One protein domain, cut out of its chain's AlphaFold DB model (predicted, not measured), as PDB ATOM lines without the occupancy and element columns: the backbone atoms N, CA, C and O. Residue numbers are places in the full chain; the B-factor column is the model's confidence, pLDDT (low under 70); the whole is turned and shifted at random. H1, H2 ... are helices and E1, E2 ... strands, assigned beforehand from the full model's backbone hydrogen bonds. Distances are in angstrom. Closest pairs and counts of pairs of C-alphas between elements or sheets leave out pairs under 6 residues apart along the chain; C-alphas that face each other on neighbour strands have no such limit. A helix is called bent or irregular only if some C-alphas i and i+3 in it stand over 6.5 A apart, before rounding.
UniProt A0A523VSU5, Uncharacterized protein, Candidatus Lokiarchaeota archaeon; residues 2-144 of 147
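This is residues 2 to 144 of the 147 residues of an uncharacterized protein of Candidatus Lokiarchaeota archaeon (UniProt A0A523VSU5). H1, H3 and H4 form a helix bundle, with H2 side by side with H3, and a thin arm ending in the strand hairpin E1-E2 extends the length. The printed part has 143 residues with four named helices and two antiparallel strands (H1 E1 E2 H2 H3 H4), mostly helix; it is extended, radius of gyration of the C-alphas 22.5 A, spanning 85 by 36 by 19 A.

Start at H1, residues 2 to 20; it touches H3, residues 88 to 117, closest C-alphas Thr 14 and Ala 111, 4.3 A. H1 touches H4, residues 121 to 142, closest C-alphas Ile 3 and Gly 136, 4.2 A. Hairpin E1, residues 35 to 39, and E2, residues 42 to 46, has N 44 and O 37 3.4 A apart. H2, residues 59 to 82, and H3 form a helical hairpin at a shallow tilt of 4 degrees, closest C-alphas Ala 65 and Leu 106, 5.6 A. H3 and H4 form another, closest C-alphas Ile 115 and Gly 122, 4.7 A. Every O i to N i+4 pair is within hydrogen-bond range in H1, H2 and H4, and 24 of 26 in H3.

Find C-alpha 2 at (206.195, 200.935, 97.009), where H1 begins; H4 ends at C-alpha 142, (211.768, 198.507, 85.371). H3, 43.5 A long, is irregular: C-alphas 110 and 113 are 7.2 A apart.

The printed part has no cut; links H1 to E1 and E2 to H2 are long, and pLDDT is under 70 at residues 20 to 57 and 143 to 144.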
ATOM      1  N   LEU A   2     207.641 201.190  96.829       80.25
ATOM      2  CA  LEU A   2     206.195 200.935  97.009       80.25
ATOM      3  C   LEU A   2     205.849 199.468  97.341       80.25
ATOM      4  O   LEU A   2     204.981 199.216  98.175       80.25
ATOM      5  N   ILE A   3     206.567 198.514  96.736       84.06
ATOM      6  CA  ILE A   3     206.401 197.074  96.995       84.06
ATOM      7  C   ILE A   3     206.720 196.706  98.449       84.06
ATOM      8  O   ILE A   3     205.997 195.936  99.070       84.06
ATOM      9  N   GLY A   4     207.764 197.311  99.024       80.44
ATOM     10  CA  GLY A   4     208.145 197.086 100.417       80.44
ATOM     11  C   GLY A   4     207.065 197.565 101.382       80.44
ATOM     12  O   GLY A   4     206.733 196.854 102.321       80.44
ATOM     13  N   LEU A   5     206.455 198.724 101.106       84.75
ATOM     14  CA  LEU A   5     205.342 199.246 101.902       84.75
ATOM     15  C   LEU A   5     204.110 198.330 101.823       84.75
ATOM     16  O   LEU A   5     203.505 198.027 102.848       84.75
ATOM     17  N   THR A   6     203.743 197.867 100.625       85.81
ATOM     18  CA  THR A   6     202.573 196.990 100.446       85.81
ATOM     19  C   THR A   6     202.776 195.627 101.093       85.81
ATOM     20  O   THR A   6     201.888 195.161 101.803       85.81
ATOM     21  N   LEU A   7     203.955 195.025 100.925       85.50
ATOM     22  CA  LEU A   7     204.307 193.772 101.595       85.50
ATOM     23  C   LEU A   7     204.400 193.940 103.113       85.50
ATOM     24  O   LEU A   7     203.997 193.041 103.840       85.50
ATOM     25  N   PHE A   8     204.874 195.087 103.600       87.44
ATOM     26  CA  PHE A   8     204.910 195.381 105.030       87.44
ATOM     27  C   PHE A   8     203.499 195.468 105.620       87.44
ATOM     28  O   PHE A   8     203.218 194.809 106.616       87.44
ATOM     29  N   ILE A   9     202.593 196.220 104.986       85.94
ATOM     30  CA  ILE A   9     201.199 196.331 105.441       85.94
ATOM     31  C   ILE A   9     200.522 194.956 105.421       85.94
ATOM     32  O   ILE A   9     199.890 194.569 106.401       85.94
ATOM     33  N   LEU A  10     200.694 194.189 104.341       86.50
ATOM     34  CA  LEU A  10     200.125 192.847 104.239       86.50
ATOM     35  C   LEU A  10     200.748 191.877 105.257       86.50
ATOM     36  O   LEU A  10     200.046 191.039 105.815       86.50
ATOM     37  N   GLY A  11     202.040 192.019 105.551       84.38
ATOM     38  CA  GLY A  11     202.736 191.261 106.589       84.38
ATOM     39  C   GLY A  11     202.191 191.555 107.984       84.38
ATOM     40  O   GLY A  11     201.919 190.631 108.745       84.38
ATOM     41  N   VAL A  12     201.941 192.828 108.297       86.19
ATOM     42  CA  VAL A  12     201.277 193.225 109.545       86.19
ATOM     43  C   VAL A  12     199.878 192.612 109.617       86.19
ATOM     44  O   VAL A  12     199.563 191.956 110.605       86.19
ATOM     45  N   LEU A  13     199.069 192.734 108.559       83.56
ATOM     46  CA  LEU A  13     197.738 192.112 108.500       83.56
ATOM     47  C   LEU A  13     197.797 190.590 108.664       83.56
ATOM     48  O   LEU A  13     196.936 190.020 109.322       83.56
ATOM     49  N   THR A  14     198.823 189.940 108.119       83.00
ATOM     50  CA  THR A  14     199.043 188.498 108.277       83.00
ATOM     51  C   THR A  14     199.315 188.137 109.733       83.00
ATOM     52  O   THR A  14     198.695 187.218 110.254       83.00
ATOM     53  N   ILE A  15     200.194 188.879 110.417       81.69
ATOM     54  CA  ILE A  15     200.484 188.664 111.842       81.69
ATOM     55  C   ILE A  15     199.216 188.870 112.674       81.69
ATOM     56  O   ILE A  15     198.886 188.023 113.496       81.69
ATOM     57  N   PHE A  16     198.467 189.948 112.427       78.00
ATOM     58  CA  PHE A  16     197.186 190.178 113.096       78.00
ATOM     59  C   PHE A  16     196.180 189.062 112.808       78.00
ATOM     60  O   PHE A  16     195.504 188.616 113.724       78.00
ATOM     61  N   SER A  17     196.113 188.567 111.572       76.94
ATOM     62  CA  SER A  17     195.238 187.454 111.200       76.94
ATOM     63  C   SER A  17     195.652 186.149 111.878       76.94
ATOM     64  O   SER A  17     194.798 185.356 112.238       76.94
ATOM     65  N   MET A  18     196.946 185.913 112.090       72.19
ATOM     66  CA  MET A  18     197.427 184.730 112.808       72.19
ATOM     67  C   MET A  18     197.206 184.816 114.322       72.19
ATOM     68  O   MET A  18     197.007 183.788 114.956       72.19
ATOM     69  N   VAL A  19     197.259 186.021 114.895       71.06
ATOM     70  CA  VAL A  19     197.065 186.251 116.336       71.06
ATOM     71  C   VAL A  19     195.583 186.345 116.711       71.06
ATOM     72  O   VAL A  19     195.220 185.901 117.787       71.06
ATOM     73  N   LEU A  20     194.738 186.919 115.849       66.81
ATOM     74  CA  LEU A  20     193.315 187.184 116.124       66.81
ATOM     75  C   LEU A  20     192.349 186.284 115.334       66.81
ATOM     76  O   LEU A  20     191.145 186.299 115.586       66.81
ATOM     77  N   GLY A  21     192.831 185.564 114.320       54.69
ATOM     78  CA  GLY A  21     191.981 184.867 113.348       54.69
ATOM     79  C   GLY A  21     191.319 183.593 113.865       54.69
ATOM     80  O   GLY A  21     190.355 183.148 113.249       54.69
ATOM     81  N   SER A  22     191.782 183.030 114.984       52.34
ATOM     82  CA  SER A  22     191.131 181.887 115.642       52.34
ATOM     83  C   SER A  22     189.921 182.292 116.487       52.34
ATOM     84  O   SER A  22     189.025 181.478 116.694       52.34
ATOM     85  N   ASP A  23     189.850 183.557 116.911       50.88
ATOM     86  CA  ASP A  23     188.874 184.006 117.914       50.88
ATOM     87  C   ASP A  23     187.608 184.606 117.282       50.88
ATOM     88  O   ASP A  23     186.576 184.749 117.936       50.88
ATOM     89  N   LEU A  24     187.656 184.949 115.988       46.97
ATOM     90  CA  LEU A  24     186.556 185.611 115.271       46.97
ATOM     91  C   LEU A  24     185.609 184.648 114.538       46.97
ATOM     92  O   LEU A  24     184.443 184.986 114.335       46.97
ATOM     93  N   SER A  25     186.059 183.443 114.176       47.03
ATOM     94  CA  SER A  25     185.194 182.382 113.646       47.03
ATOM     95  C   SER A  25     185.330 181.145 114.524       47.03
ATOM     96  O   SER A  25     186.158 180.278 114.255       47.03
ATOM     97  N   GLY A  26     184.546 181.103 115.601       45.44
ATOM     98  CA  GLY A  26     184.585 180.060 116.620       45.44
ATOM     99  C   GLY A  26     184.762 178.649 116.058       45.44
ATOM    100  O   GLY A  26     183.816 178.020 115.591       45.44
ATOM    101  N   SER A  27     185.978 178.134 116.180       44.88
ATOM    102  CA  SER A  27     186.207 176.718 116.399       44.88
ATOM    103  C   SER A  27     186.782 176.624 117.798       44.88
ATOM    104  O   SER A  27     187.992 176.645 118.005       44.88
ATOM    105  N   LEU A  28     185.868 176.578 118.767       44.28
ATOM    106  CA  LEU A  28     186.179 176.062 120.086       44.28
ATOM    107  C   LEU A  28     186.559 174.601 119.859       44.28
ATOM    108  O   LEU A  28     185.701 173.734 119.687       44.28
ATOM    109  N   VAL A  29     187.856 174.322 119.768       44.12
ATOM    110  CA  VAL A  29     188.329 173.005 120.172       44.12
ATOM    111  C   VAL A  29     187.988 172.948 121.652       44.12
ATOM    112  O   VAL A  29     188.678 173.553 122.463       44.12
ATOM    113  N   ASP A  30     186.866 172.307 121.980       46.81
ATOM    114  CA  ASP A  30     186.472 172.019 123.354       46.81
ATOM    115  C   ASP A  30     187.553 171.135 123.986       46.81
ATOM    116  O   ASP A  30     187.466 169.907 124.006       46.81
ATOM    117  N   THR A  31     188.588 171.750 124.546       48.84
ATOM    118  CA  THR A  31     189.350 171.165 125.644       48.84
ATOM    119  C   THR A  31     188.535 171.355 126.919       48.84
ATOM    120  O   THR A  31     188.940 172.026 127.865       48.84
ATOM    121  N   SER A  32     187.346 170.746 126.957       44.62
ATOM    122  CA  SER A  32     186.566 170.647 128.184       44.62
ATOM    123  C   SER A  32     187.282 169.678 129.128       44.62
ATOM    124  O   SER A  32     187.162 168.456 129.051       44.62
ATOM    125  N   MET A  33     188.074 170.219 130.054       51.03
ATOM    126  CA  MET A  33     188.454 169.473 131.249       51.03
ATOM    127  C   MET A  33     187.263 169.493 132.210       51.03
ATOM    128  O   MET A  33     187.172 170.325 133.108       51.03
ATOM    129  N   GLY A  34     186.316 168.582 131.980       49.09
ATOM    130  CA  GLY A  34     185.207 168.336 132.894       49.09
ATOM    131  C   GLY A  34     185.709 167.669 134.173       49.09
ATOM    132  O   GLY A  34     186.271 166.574 134.134       49.09
ATOM    133  N   GLY A  35     185.514 168.332 135.310       58.41
ATOM    134  CA  GLY A  35     185.645 167.729 136.632       58.41
ATOM    135  C   GLY A  35     184.270 167.622 137.282       58.41
ATOM    136  O   GLY A  35     183.578 168.630 137.433       58.41
ATOM    137  N   ASP A  36     183.872 166.417 137.687       51.12
ATOM    138  CA  ASP A  36     182.636 166.217 138.443       51.12
ATOM    139  C   ASP A  36     182.836 166.675 139.892       51.12
ATOM    140  O   ASP A  36     183.606 166.078 140.650       51.12
ATOM    141  N   LEU A  37     182.110 167.717 140.306       52.81
ATOM    142  CA  LEU A  37     181.992 168.074 141.715       52.81
ATOM    143  C   LEU A  37     180.696 167.463 142.261       52.81
ATOM    144  O   LEU A  37     179.592 167.932 141.983       52.81
ATOM    145  N   ILE A  38     180.825 166.391 143.043       56.06
ATOM    146  CA  ILE A  38     179.687 165.740 143.699       56.06
ATOM    147  C   ILE A  38     179.435 166.448 145.033       56.06
ATOM    148  O   ILE A  38     180.174 166.250 145.997       56.06
ATOM    149  N   VAL A  39     178.366 167.246 145.112       53.53
ATOM    150  CA  VAL A  39     177.902 167.853 146.370       53.53
ATOM    151  C   VAL A  39     176.500 167.333 146.667       53.53
ATOM    152  O   VAL A  39     175.546 167.599 145.943       53.53
ATOM    153  N   ASN A  40     176.373 166.577 147.759       52.12
ATOM    154  CA  ASN A  40     175.097 166.070 148.276       52.12
ATOM    155  C   ASN A  40     174.328 165.126 147.319       52.12
ATOM    156  O   ASN A  40     173.108 165.196 147.204       52.12
ATOM    157  N   GLY A  41     175.043 164.244 146.611       58.88
ATOM    158  CA  GLY A  41     174.444 163.204 145.758       58.88
ATOM    159  C   GLY A  41     173.886 163.693 144.415       58.88
ATOM    160  O   GLY A  41     173.442 162.872 143.617       58.88
ATOM    161  N   SER A  42     173.950 164.998 144.145       58.03
ATOM    162  CA  SER A  42     173.709 165.576 142.824       58.03
ATOM    163  C   SER A  42     175.056 165.869 142.171       58.03
ATOM    164  O   SER A  42     175.886 166.574 142.748       58.03
ATOM    165  N   ALA A  43     175.294 165.312 140.985       53.38
ATOM    166  CA  ALA A  43     176.452 165.676 140.177       53.38
ATOM    167  C   ALA A  43     176.180 167.040 139.535       53.38
ATOM    168  O   ALA A  43     175.156 167.226 138.875       53.38
ATOM    169  N   THR A  44     177.065 168.006 139.758       61.56
ATOM    170  CA  THR A  44     177.083 169.254 138.996       61.56
ATOM    171  C   THR A  44     178.351 169.241 138.160       61.56
ATOM    172  O   THR A  44     179.455 169.255 138.703       61.56
ATOM    173  N   THR A  45     178.190 169.171 136.840       58.16
ATOM    174  CA  THR A  45     179.292 169.301 135.888       58.16
ATOM    175  C   THR A  45     179.718 170.764 135.869       58.16
ATOM    176  O   THR A  45     178.945 171.636 135.472       58.16
ATOM    177  N   LEU A  46     180.925 171.050 136.353       52.84
ATOM    178  CA  LEU A  46     181.534 172.366 136.198       52.84
ATOM    179  C   LEU A  46     182.337 172.346 134.900       52.84
ATOM    180  O   LEU A  46     183.439 171.803 134.847       52.84
ATOM    181  N   GLU A  47     181.757 172.912 133.849       53.09
ATOM    182  CA  GLU A  47     182.476 173.184 132.609       53.09
ATOM    183  C   GLU A  47     183.308 174.452 132.813       53.09
ATOM    184  O   GLU A  47     182.787 175.566 132.859       53.09
ATOM    185  N   PHE A  48     184.615 174.277 132.997       51.56
ATOM    186  CA  PHE A  48     185.567 175.373 132.896       51.56
ATOM    187  C   PHE A  48     186.066 175.423 131.454       51.56
ATOM    188  O   PHE A  48     186.851 174.572 131.038       51.56
ATOM    189  N   THR A  49     185.610 176.414 130.686       54.28
ATOM    190  CA  THR A  49     186.204 176.746 129.387       54.28
ATOM    191  C   THR A  49     187.569 177.377 129.658       54.28
ATOM    192  O   THR A  49     187.671 178.567 129.957       54.28
ATOM    193  N   GLY A  50     188.616 176.553 129.663       51.47
ATOM    194  CA  GLY A  50     189.988 177.035 129.613       51.47
ATOM    195  C   GLY A  50     190.226 177.625 128.233       51.47
ATOM    196  O   GLY A  50     190.272 176.885 127.255       51.47
ATOM    197  N   ASP A  51     190.327 178.948 128.158       51.31
ATOM    198  CA  ASP A  51     190.738 179.674 126.958       51.31
ATOM    199  C   ASP A  51     192.246 179.451 126.755       51.31
ATOM    200  O   ASP A  51     193.088 180.304 127.046       51.31
ATOM    201  N   ASP A  52     192.615 178.225 126.375       49.62
ATOM    202  CA  ASP A  52     193.935 177.960 125.829       49.62
ATOM    203  C   ASP A  52     193.990 178.733 124.511       49.62
ATOM    204  O   ASP A  52     193.355 178.333 123.537       49.62
ATOM    205  N   MET A  53     194.731 179.850 124.491       48.62
ATOM    206  CA  MET A  53     195.102 180.595 123.281       48.62
ATOM    207  C   MET A  53     195.925 179.681 122.361       48.62
ATOM    208  O   MET A  53     197.154 179.759 122.272       48.62
ATOM    209  N   LEU A  54     195.247 178.733 121.731       51.84
ATOM    210  CA  LEU A  54     195.808 177.738 120.852       51.84
ATOM    211  C   LEU A  54     195.808 178.377 119.471       51.84
ATOM    212  O   LEU A  54     194.754 178.618 118.893       51.84
ATOM    213  N   PHE A  55     197.003 178.689 118.966       55.16
ATOM    214  CA  PHE A  55     197.210 179.165 117.600       55.16
ATOM    215  C   PHE A  55     196.624 178.151 116.606       55.16
ATOM    216  O   PHE A  55     197.304 177.223 116.164       55.16
ATOM    217  N   ALA A  56     195.350 178.309 116.268       59.50
ATOM    218  CA  ALA A  56     194.640 177.446 115.344       59.50
ATOM    219  C   ALA A  56     194.675 178.092 113.958       59.50
ATOM    220  O   ALA A  56     193.888 178.978 113.635       59.50
ATOM    221  N   ILE A  57     195.622 177.657 113.124       63.84
ATOM    222  CA  ILE A  57     195.589 177.971 111.693       63.84
ATOM    223  C   ILE A  57     194.585 177.019 111.040       63.84
ATOM    224  O   ILE A  57     194.713 175.801 111.180       63.84
ATOM    225  N   ASP A  58     193.622 177.565 110.294       71.62
ATOM    226  CA  ASP A  58     192.683 176.769 109.497       71.62
ATOM    227  C   ASP A  58     193.467 175.811 108.569       71.62
ATOM    228  O   ASP A  58     194.305 176.263 107.772       71.62
ATOM    229  N   PRO A  59     193.217 174.487 108.637       73.00
ATOM    230  CA  PRO A  59     193.931 173.501 107.830       73.00
ATOM    231  C   PRO A  59     193.785 173.738 106.319       73.00
ATOM    232  O   PRO A  59     194.692 173.410 105.549       73.00
ATOM    233  N   THR A  60     192.687 174.349 105.875       79.94
ATOM    234  CA  THR A  60     192.448 174.749 104.483       79.94
ATOM    235  C   THR A  60     193.420 175.844 104.061       79.94
ATOM    236  O   THR A  60     194.091 175.723 103.035       79.94
ATOM    237  N   VAL A  61     193.551 176.893 104.879       80.88
ATOM    238  CA  VAL A  61     194.463 178.020 104.632       80.88
ATOM    239  C   VAL A  61     195.916 177.538 104.647       80.88
ATOM    240  O   VAL A  61     196.687 177.871 103.744       80.88
ATOM    241  N   ALA A  62     196.275 176.682 105.610       75.75
ATOM    242  CA  ALA A  62     197.594 176.059 105.678       75.75
ATOM    243  C   ALA A  62     197.906 175.222 104.425       75.75
ATOM    244  O   ALA A  62     198.992 175.328 103.856       75.75
ATOM    245  N   THR A  63     196.940 174.434 103.950       81.56
ATOM    246  CA  THR A  63     197.099 173.605 102.747       81.56
ATOM    247  C   THR A  63     197.322 174.462 101.499       81.56
ATOM    248  O   THR A  63     198.224 174.179 100.709       81.56
ATOM    249  N   ILE A  64     196.553 175.543 101.330       85.94
ATOM    250  CA  ILE A  64     196.722 176.472 100.203       85.94
ATOM    251  C   ILE A  64     198.105 177.137 100.254       85.94
ATOM    252  O   ILE A  64     198.784 177.202  99.230       85.94
ATOM    253  N   ALA A  65     198.562 177.573 101.432       83.38
ATOM    254  CA  ALA A  65     199.892 178.159 101.596       83.38
ATOM    255  C   ALA A  65     201.011 177.184 101.179       83.38
ATOM    256  O   ALA A  65     201.939 177.567 100.461       83.38
ATOM    257  N   VAL A  66     200.893 175.904 101.545       87.50
ATOM    258  CA  VAL A  66     201.831 174.855 101.111       87.50
ATOM    259  C   VAL A  66     201.807 174.680  99.590       87.50
ATOM    260  O   VAL A  66     202.871 174.607  98.971       87.50
ATOM    261  N   PHE A  67     200.630 174.678  98.956       90.06
ATOM    262  CA  PHE A  67     200.534 174.605  97.494       90.06
ATOM    263  C   PHE A  67     201.207 175.789  96.795       90.06
ATOM    264  O   PHE A  67     201.894 175.579  95.797       90.06
ATOM    265  N   VAL A  68     201.074 177.008  97.326       91.06
ATOM    266  CA  VAL A  68     201.759 178.194  96.780       91.06
ATOM    267  C   VAL A  68     203.279 177.997  96.795       91.06
ATOM    268  O   VAL A  68     203.940 178.260  95.788       91.06
ATOM    269  N   ILE A  69     203.836 177.463  97.886       89.94
ATOM    270  CA  ILE A  69     205.275 177.166  97.996       89.94
ATOM    271  C   ILE A  69     205.698 176.088  96.993       89.94
ATOM    272  O   ILE A  69     206.714 176.244  96.316       89.94
ATOM    273  N   ILE A  70     204.923 175.010  96.859       91.69
ATOM    274  CA  ILE A  70     205.228 173.929  95.910       91.69
ATOM    275  C   ILE A  70     205.235 174.462  94.475       91.69
ATOM    276  O   ILE A  70     206.173 174.184  93.728       91.69
ATOM    277  N   ILE A  71     204.233 175.256  94.092       92.00
ATOM    278  CA  ILE A  71     204.156 175.873  92.761       92.00
ATOM    279  C   ILE A  71     205.376 176.763  92.513       92.00
ATOM    280  O   ILE A  71     205.971 176.689  91.439       92.00
ATOM    281  N   ALA A  72     205.790 177.555  93.505       91.31
ATOM    282  CA  ALA A  72     206.976 178.398  93.405       91.31
ATOM    283  C   ALA A  72     208.253 177.577  93.174       91.31
ATOM    284  O   ALA A  72     209.030 177.884  92.270       91.31
ATOM    285  N   ILE A  73     208.446 176.496  93.938       91.69
ATOM    286  CA  ILE A  73     209.595 175.593  93.789       91.69
ATOM    287  C   ILE A  73     209.604 174.958  92.395       91.69
ATOM    288  O   ILE A  73     210.630 174.980  91.714       91.69
ATOM    289  N   VAL A  74     208.462 174.431  91.945       92.44
ATOM    290  CA  VAL A  74     208.329 173.813  90.617       92.44
ATOM    291  C   VAL A  74     208.602 174.833  89.511       92.44
ATOM    292  O   VAL A  74     209.290 174.506  88.548       92.44
ATOM    293  N   ALA A  75     208.130 176.074  89.652       90.06
ATOM    294  CA  ALA A  75     208.377 177.135  88.683       90.06
ATOM    295  C   ALA A  75     209.866 177.516  88.605       90.06
ATOM    296  O   ALA A  75     210.413 177.624  87.507       90.06
ATOM    297  N   VAL A  76     210.545 177.658  89.750       90.06
ATOM    298  CA  VAL A  76     211.989 177.954  89.794       90.06
ATOM    299  C   VAL A  76     212.802 176.815  89.178       90.06
ATOM    300  O   VAL A  76     213.651 177.064  88.321       90.06
ATOM    301  N   LEU A  77     212.520 175.563  89.555       88.56
ATOM    302  CA  LEU A  77     213.190 174.393  88.980       88.56
ATOM    303  C   LEU A  77     212.915 174.265  87.477       88.56
ATOM    304  O   LEU A  77     213.829 173.983  86.704       88.56
ATOM    305  N   GLY A  78     211.681 174.533  87.046       87.38
ATOM    306  CA  GLY A  78     211.297 174.530  85.638       87.38
ATOM    307  C   GLY A  78     212.117 175.517  84.810       87.38
ATOM    308  O   GLY A  78     212.593 175.163  83.735       87.38
ATOM    309  N   ILE A  79     212.361 176.722  85.330       88.94
ATOM    310  CA  ILE A  79     213.203 177.726  84.659       88.94
ATOM    311  C   ILE A  79     214.664 177.286  84.610       88.94
ATOM    312  O   ILE A  79     215.315 177.479  83.587       88.94
ATOM    313  N   GLN A  80     215.187 176.675  85.674       83.38
ATOM    314  CA  GLN A  80     216.570 176.191  85.681       83.38
ATOM    315  C   GLN A  80     216.801 175.066  84.662       83.38
ATOM    316  O   GLN A  80     217.866 175.009  84.053       83.38
ATOM    317  N   VAL A  81     215.808 174.198  84.447       85.00
ATOM    318  CA  VAL A  81     215.913 173.061  83.517       85.00
ATOM    319  C   VAL A  81     215.588 173.456  82.071       85.00
ATOM    320  O   VAL A  81     216.265 173.008  81.150       85.00
ATOM    321  N   LEU A  82     214.564 174.285  81.852       84.88
ATOM    322  CA  LEU A  82     214.031 174.608  80.517       84.88
ATOM    323  C   LEU A  82     214.438 176.001  80.009       84.88
ATOM    324  O   LEU A  82     214.102 176.375  78.887       84.88
ATOM    325  N   GLY A  83     215.168 176.784  80.805       75.75
ATOM    326  CA  GLY A  83     215.527 178.172  80.499       75.75
ATOM    327  C   GLY A  83     216.605 178.363  79.429       75.75
ATOM    328  O   GLY A  83     217.038 179.494  79.219       75.75
ATOM    329  N   SER A  84     217.035 177.310  78.725       71.88
ATOM    330  CA  SER A  84     218.180 177.316  77.794       71.88
ATOM    331  C   SER A  84     218.023 178.203  76.544       71.88
ATOM    332  O   SER A  84     218.910 178.219  75.696       71.88
ATOM    333  N   GLY A  85     216.913 178.932  76.408       79.56
ATOM    334  CA  GLY A  85     216.660 179.892  75.328       79.56
ATOM    335  C   GLY A  85     216.319 181.306  75.801       79.56
ATOM    336  O   GLY A  85     215.989 182.155  74.975       79.56
ATOM    337  N   LEU A  86     216.359 181.575  77.108       84.31
ATOM    338  CA  LEU A  86     216.012 182.883  77.659       84.31
ATOM    339  C   LEU A  86     217.252 183.756  77.822       84.31
ATOM    340  O   LEU A  86     218.314 183.295  78.241       84.31
ATOM    341  N   SER A  87     217.103 185.048  77.523       88.81
ATOM    342  CA  SER A  87     218.150 186.015  77.844       88.81
ATOM    343  C   SER A  87     218.350 186.076  79.369       88.81
ATOM    344  O   SER A  87     217.371 185.933  80.110       88.81
ATOM    345  N   PRO A  88     219.578 186.319  79.866       84.06
ATOM    346  CA  PRO A  88     219.834 186.436  81.303       84.06
ATOM    347  C   PRO A  88     218.940 187.473  81.988       84.06
ATOM    348  O   PRO A  88     218.474 187.255  83.104       84.06
ATOM    349  N   GLU A  89     218.637 188.571  81.292       84.06
ATOM    350  CA  GLU A  89     217.725 189.603  81.787       84.06
ATOM    351  C   GLU A  89     216.284 189.089  81.893       84.06
ATOM    352  O   GLU A  89     215.624 189.301  82.906       84.06
ATOM    353  N   SER A  90     215.807 188.312  80.916       84.50
ATOM    354  CA  SER A  90     214.489 187.667  81.000       84.50
ATOM    355  C   SER A  90     214.394 186.697  82.181       84.50
ATOM    356  O   SER A  90     213.372 186.669  82.862       84.50
ATOM    357  N   ILE A  91     215.453 185.933  82.462       85.94
ATOM    358  CA  ILE A  91     215.486 185.002  83.598       85.94
ATOM    359  C   ILE A  91     215.380 185.763  84.926       85.94
ATOM    360  O   ILE A  91     214.594 185.366  85.786       85.94
ATOM    361  N   LYS A  92     216.114 186.873  85.087       84.31
ATOM    362  CA  LYS A  92     216.037 187.720  86.291       84.31
ATOM    363  C   LYS A  92     214.626 188.253  86.520       84.31
ATOM    364  O   LYS A  92     214.113 188.155  87.631       84.31
ATOM    365  N   VAL A  93     213.980 188.759  85.468       85.81
ATOM    366  CA  VAL A  93     212.606 189.278  85.546       85.81
ATOM    367  C   VAL A  93     211.628 188.181  85.961       85.81
ATOM    368  O   VAL A  93     210.821 188.384  86.864       85.81
ATOM    369  N   ILE A  94     211.716 186.997  85.348       88.50
ATOM    370  CA  ILE A  94     210.818 185.886  85.675       88.50
ATOM    371  C   ILE A  94     211.056 185.400  87.113       88.50
ATOM    372  O   ILE A  94     210.091 185.184  87.846       88.50
ATOM    373  N   MET A  95     212.315 185.276  87.550       86.62
ATOM    374  CA  MET A  95     212.632 184.912  88.935       86.62
ATOM    375  C   MET A  95     212.104 185.945  89.937       86.62
ATOM    376  O   MET A  95     211.526 185.556  90.951       86.62
ATOM    377  N   ALA A  96     212.228 187.242  89.640       85.94
ATOM    378  CA  ALA A  96     211.670 188.304  90.471       85.94
ATOM    379  C   ALA A  96     210.140 188.203  90.565       85.94
ATOM    380  O   ALA A  96     209.588 188.250  91.661       85.94
ATOM    381  N   CYS A  97     209.453 187.988  89.439       86.50
ATOM    382  CA  CYS A  97     208.003 187.790  89.413       86.50
ATOM    383  C   CYS A  97     207.562 186.584  90.251       86.50
ATOM    384  O   CYS A  97     206.583 186.687  90.988       86.50
ATOM    385  N   ILE A  98     208.277 185.456  90.165       90.44
ATOM    386  CA  ILE A  98     207.966 184.270  90.972       90.44
ATOM    387  C   ILE A  98     208.181 184.569  92.450       90.44
ATOM    388  O   ILE A  98     207.307 184.265  93.255       90.44
ATOM    389  N   LEU A  99     209.301 185.187  92.820       88.88
ATOM    390  CA  LEU A  99     209.616 185.470  94.217       88.88
ATOM    391  C   LEU A  99     208.602 186.441  94.829       88.88
ATOM    392  O   LEU A  99     207.974 186.113  95.835       88.88
ATOM    393  N   TYR A 100     208.379 187.596  94.198       88.94
ATOM    394  CA  TYR A 100     207.399 188.570  94.679       88.94
ATOM    395  C   TYR A 100     205.978 188.004  94.663       88.94
ATOM    396  O   TYR A 100     205.250 188.186  95.637       88.94
ATOM    397  N   GLY A 101     205.611 187.253  93.620       90.44
ATOM    398  CA  GLY A 101     204.310 186.594  93.515       90.44
ATOM    399  C   GLY A 101     204.083 185.554  94.606       90.44
ATOM    400  O   GLY A 101     202.991 185.483  95.163       90.44
ATOM    401  N   THR A 102     205.119 184.795  94.963       91.94
ATOM    402  CA  THR A 102     205.057 183.785  96.029       91.94
ATOM    403  C   THR A 102     204.894 184.441  97.390       91.94
ATOM    404  O   THR A 102     204.010 184.054  98.150       91.94
ATOM    405  N   VAL A 103     205.707 185.460  97.692       90.69
ATOM    406  CA  VAL A 103     205.626 186.191  98.964       90.69
ATOM    407  C   VAL A 103     204.264 186.871  99.098       90.69
ATOM    408  O   VAL A 103     203.601 186.725 100.122       90.69
ATOM    409  N   TRP A 104     203.807 187.556  98.048       92.25
ATOM    410  CA  TRP A 104     202.488 188.180  98.023       92.25
ATOM    411  C   TRP A 104     201.361 187.159  98.190       92.25
ATOM    412  O   TRP A 104     200.459 187.372  98.996       92.25
ATOM    413  N   GLY A 105     201.414 186.051  97.448       89.69
ATOM    414  CA  GLY A 105     200.411 184.991  97.502       89.69
ATOM    415  C   GLY A 105     200.310 184.366  98.890       89.69
ATOM    416  O   GLY A 105     199.209 184.233  99.414       89.69
ATOM    417  N   LEU A 106     201.450 184.061  99.519       88.81
ATOM    418  CA  LEU A 106     201.497 183.527 100.882       88.81
ATOM    419  C   LEU A 106     200.876 184.486 101.893       88.81
ATOM    420  O   LEU A 106     199.980 184.097 102.637       88.81
ATOM    421  N   LEU A 107     201.317 185.744 101.896       89.25
ATOM    422  CA  LEU A 107     200.790 186.745 102.821       89.25
ATOM    423  C   LEU A 107     199.299 187.015 102.571       89.25
ATOM    424  O   LEU A 107     198.533 187.175 103.514       89.25
ATOM    425  N   SER A 108     198.860 187.003 101.312       88.88
ATOM    426  CA  SER A 108     197.453 187.223 100.963       88.88
ATOM    427  C   SER A 108     196.562 186.100 101.480       88.88
ATOM    428  O   SER A 108     195.539 186.381 102.091       88.88
ATOM    429  N   VAL A 109     196.959 184.838 101.279       88.06
ATOM    430  CA  VAL A 109     196.213 183.664 101.763       88.06
ATOM    431  C   VAL A 109     196.092 183.688 103.285       88.06
ATOM    432  O   VAL A 109     195.009 183.462 103.818       88.06
ATOM    433  N   LEU A 110     197.181 184.009 103.983       84.75
ATOM    434  CA  LEU A 110     197.207 184.027 105.444       84.75
ATOM    435  C   LEU A 110     196.470 185.231 106.052       84.75
ATOM    436  O   LEU A 110     195.910 185.108 107.136       84.75
ATOM    437  N   ALA A 111     196.441 186.379 105.369       85.62
ATOM    438  CA  ALA A 111     195.700 187.568 105.800       85.62
ATOM    439  C   ALA A 111     194.210 187.539 105.408       85.62
ATOM    440  O   ALA A 111     193.431 188.370 105.882       85.62
ATOM    441  N   MET A 112     193.802 186.617 104.529       84.12
ATOM    442  CA  MET A 112     192.453 186.587 103.961       84.12
ATOM    443  C   MET A 112     191.331 186.455 105.002       84.12
ATOM    444  O   MET A 112     190.349 187.183 104.855       84.12
ATOM    445  N   PRO A 113     191.442 185.622 106.059       80.81
ATOM    446  CA  PRO A 113     190.405 185.534 107.088       80.81
ATOM    447  C   PRO A 113     190.112 186.890 107.743       80.81
ATOM    448  O   PRO A 113     188.954 187.295 107.835       80.81
ATOM    449  N   LEU A 114     191.155 187.645 108.103       81.25
ATOM    450  CA  LEU A 114     191.011 188.980 108.685       81.25
ATOM    451  C   LEU A 114     190.436 189.994 107.690       81.25
ATOM    452  O   LEU A 114     189.601 190.819 108.053       81.25
ATOM    453  N   ILE A 115     190.869 189.940 106.430       83.38
ATOM    454  CA  ILE A 115     190.362 190.831 105.380       83.38
ATOM    455  C   ILE A 115     188.866 190.596 105.157       83.38
ATOM    456  O   ILE A 115     188.112 191.556 105.036       83.38
ATOM    457  N   LEU A 116     188.428 189.339 105.119       82.81
ATOM    458  CA  LEU A 116     187.020 188.994 104.921       82.81
ATOM    459  C   LEU A 116     186.160 189.252 106.163       82.81
ATOM    460  O   LEU A 116     184.964 189.488 106.014       82.81
ATOM    461  N   ALA A 117     186.751 189.267 107.363       80.62
ATOM    462  CA  ALA A 117     186.050 189.625 108.597       80.62
ATOM    463  C   ALA A 117     185.605 191.100 108.632       80.62
ATOM    464  O   ALA A 117     184.657 191.445 109.336       80.62
ATOM    465  N   ILE A 118     186.256 191.984 107.866       79.94
ATOM    466  CA  ILE A 118     185.861 193.391 107.749       79.94
ATOM    467  C   ILE A 118     184.861 193.535 106.596       79.94
ATOM    468  O   ILE A 118     185.247 193.708 105.435       79.94
ATOM    469  N   GLU A 119     183.567 193.510 106.919       78.44
ATOM    470  CA  GLU A 119     182.494 193.669 105.932       78.44
ATOM    471  C   GLU A 119     182.677 194.936 105.073       78.44
ATOM    472  O   GLU A 119     182.910 196.034 105.583       78.44
ATOM    473  N   VAL A 120     182.547 194.774 103.748       77.12
ATOM    474  CA  VAL A 120     182.619 195.810 102.692       77.12
ATOM    475  C   VAL A 120     183.979 196.515 102.549       77.12
ATOM    476  O   VAL A 120     184.494 196.622 101.435       77.12
ATOM    477  N   PHE A 121     184.596 196.977 103.636       82.69
ATOM    478  CA  PHE A 121     185.864 197.707 103.603       82.69
ATOM    479  C   PHE A 121     187.076 196.799 103.392       82.69
ATOM    480  O   PHE A 121     188.037 197.228 102.753       82.69
ATOM    481  N   GLY A 122     187.029 195.544 103.851       82.69
ATOM    482  CA  GLY A 122     188.132 194.595 103.692       82.69
ATOM    483  C   GLY A 122     188.506 194.363 102.228       82.69
ATOM    484  O   GLY A 122     189.666 194.504 101.840       82.69
ATOM    485  N   THR A 123     187.508 194.129 101.376       85.88
ATOM    486  CA  THR A 123     187.707 193.942  99.930       85.88
ATOM    487  C   THR A 123     188.309 195.181  99.263       85.88
ATOM    488  O   THR A 123     189.174 195.057  98.396       85.88
ATOM    489  N   ILE A 124     187.897 196.384  99.676       90.25
ATOM    490  CA  ILE A 124     188.436 197.643  99.139       90.25
ATOM    491  C   ILE A 124     189.905 197.806  99.544       90.25
ATOM    492  O   ILE A 124     190.736 198.133  98.697       90.25
ATOM    493  N   ILE A 125     190.242 197.534 100.808       87.81
ATOM    494  CA  ILE A 125     191.628 197.570 101.300       87.81
ATOM    495  C   ILE A 125     192.489 196.591 100.502       87.81
ATOM    496  O   ILE A 125     193.554 196.969 100.012       87.81
ATOM    497  N   TYR A 126     192.010 195.362 100.299       89.44
ATOM    498  CA  TYR A 126     192.728 194.363  99.514       89.44
ATOM    499  C   TYR A 126     192.947 194.808  98.063       89.44
ATOM    500  O   TYR A 126     194.050 194.669  97.542       89.44
ATOM    501  N   MET A 127     191.943 195.416  97.425       89.81
ATOM    502  CA  MET A 127     192.078 195.962  96.068       89.81
ATOM    503  C   MET A 127     193.131 197.074  95.989       89.81
ATOM    504  O   MET A 127     193.935 197.095  95.058       89.81
ATOM    505  N   VAL A 128     193.174 197.976  96.972       91.12
ATOM    506  CA  VAL A 128     194.196 199.033  97.037       91.12
ATOM    507  C   VAL A 128     195.589 198.434  97.229       91.12
ATOM    508  O   VAL A 128     196.530 198.838  96.541       91.12
ATOM    509  N   LEU A 129     195.726 197.442  98.114       90.56
ATOM    510  CA  LEU A 129     196.992 196.743  98.327       90.56
ATOM    511  C   LEU A 129     197.436 195.991  97.066       90.56
ATOM    512  O   LEU A 129     198.612 196.049  96.720       90.56
ATOM    513  N   LEU A 130     196.511 195.358  96.342       91.81
ATOM    514  CA  LEU A 130     196.793 194.664  95.085       91.81
ATOM    515  C   LEU A 130     197.299 195.629  94.007       91.81
ATOM    516  O   LEU A 130     198.294 195.346  93.342       91.81
ATOM    517  N   ILE A 131     196.653 196.787  93.851       91.44
ATOM    518  CA  ILE A 131     197.098 197.824  92.909       91.44
ATOM    519  C   ILE A 131     198.493 198.322  93.298       91.44
ATOM    520  O   ILE A 131     199.380 198.396  92.446       91.44
ATOM    521  N   GLY A 132     198.711 198.619  94.584       89.88
ATOM    522  CA  GLY A 132     200.015 199.044  95.092       89.88
ATOM    523  C   GLY A 132     201.107 197.997  94.864       89.88
ATOM    524  O   GLY A 132     202.219 198.348  94.474       89.88
ATOM    525  N   TYR A 133     200.776 196.716  95.032       91.00
ATOM    526  CA  TYR A 133     201.678 195.603  94.771       91.00
ATOM    527  C   TYR A 133     202.032 195.501  93.285       91.00
ATOM    528  O   TYR A 133     203.213 195.485  92.953       91.00
ATOM    529  N   ILE A 134     201.042 195.509  92.383       89.69
ATOM    530  CA  ILE A 134     201.277 195.430  90.931       89.69
ATOM    531  C   ILE A 134     202.170 196.584  90.469       89.69
ATOM    532  O   ILE A 134     203.172 196.361  89.788       89.69
ATOM    533  N   VAL A 135     201.848 197.815  90.875       89.62
ATOM    534  CA  VAL A 135     202.662 198.995  90.549       89.62
ATOM    535  C   VAL A 135     204.065 198.859  91.141       89.62
ATOM    536  O   VAL A 135     205.047 199.149  90.460       89.62
ATOM    537  N   GLY A 136     204.179 198.378  92.379       87.12
ATOM    538  CA  GLY A 136     205.455 198.160  93.051       87.12
ATOM    539  C   GLY A 136     206.340 197.124  92.355       87.12
ATOM    540  O   GLY A 136     207.537 197.359  92.214       87.12
ATOM    541  N   VAL A 137     205.768 196.016  91.881       86.62
ATOM    542  CA  VAL A 137     206.486 194.975  91.127       86.62
ATOM    543  C   VAL A 137     206.980 195.521  89.793       86.62
ATOM    544  O   VAL A 137     208.147 195.339  89.454       86.62
ATOM    545  N   ILE A 138     206.129 196.243  89.058       87.69
ATOM    546  CA  ILE A 138     206.524 196.867  87.788       87.69
ATOM    547  C   ILE A 138     207.672 197.856  88.017       87.69
ATOM    548  O   ILE A 138     208.652 197.836  87.278       87.69
ATOM    549  N   GLN A 139     207.587 198.687  89.061       85.81
ATOM    550  CA  GLN A 139     208.654 199.624  89.417       85.81
ATOM    551  C   GLN A 139     209.956 198.915  89.791       85.81
ATOM    552  O   GLN A 139     211.009 199.352  89.343       85.81
ATOM    553  N   ALA A 140     209.899 197.826  90.562       82.38
ATOM    554  CA  ALA A 140     211.091 197.065  90.927       82.38
ATOM    555  C   ALA A 140     211.784 196.491  89.680       82.38
ATOM    556  O   ALA A 140     212.995 196.633  89.520       82.38
ATOM    557  N   ILE A 141     211.000 195.917  88.761       82.19
ATOM    558  CA  ILE A 141     211.497 195.303  87.524       82.19
ATOM    559  C   ILE A 141     212.068 196.349  86.555       82.19
ATOM    560  O   ILE A 141     213.142 196.146  85.999       82.19
ATOM    561  N   VAL A 142     211.367 197.468  86.339       80.94
ATOM    562  CA  VAL A 142     211.768 198.507  85.371       80.94
ATOM    563  C   VAL A 142     212.854 199.428  85.935       80.94
ATOM    564  O   VAL A 142     213.720 199.886  85.195       80.94
ATOM    565  N   GLY A 143     212.816 199.708  87.237       67.81
ATOM    566  CA  GLY A 143     213.732 200.626  87.916       67.81
ATOM    567  C   GLY A 143     215.116 200.049  88.209       67.81
ATOM    568  O   GLY A 143     215.965 200.777  88.714       67.81
ATOM    569  N   GLY A 144     215.357 198.766  87.915       60.19
ATOM    570  CA  GLY A 144     216.646 198.122  88.173       60.19
ATOM    571  C   GLY A 144     216.959 197.916  89.659       60.19
ATOM    572  O   GLY A 144     218.105 197.645  89.995       60.19
TER     573      GLY A 144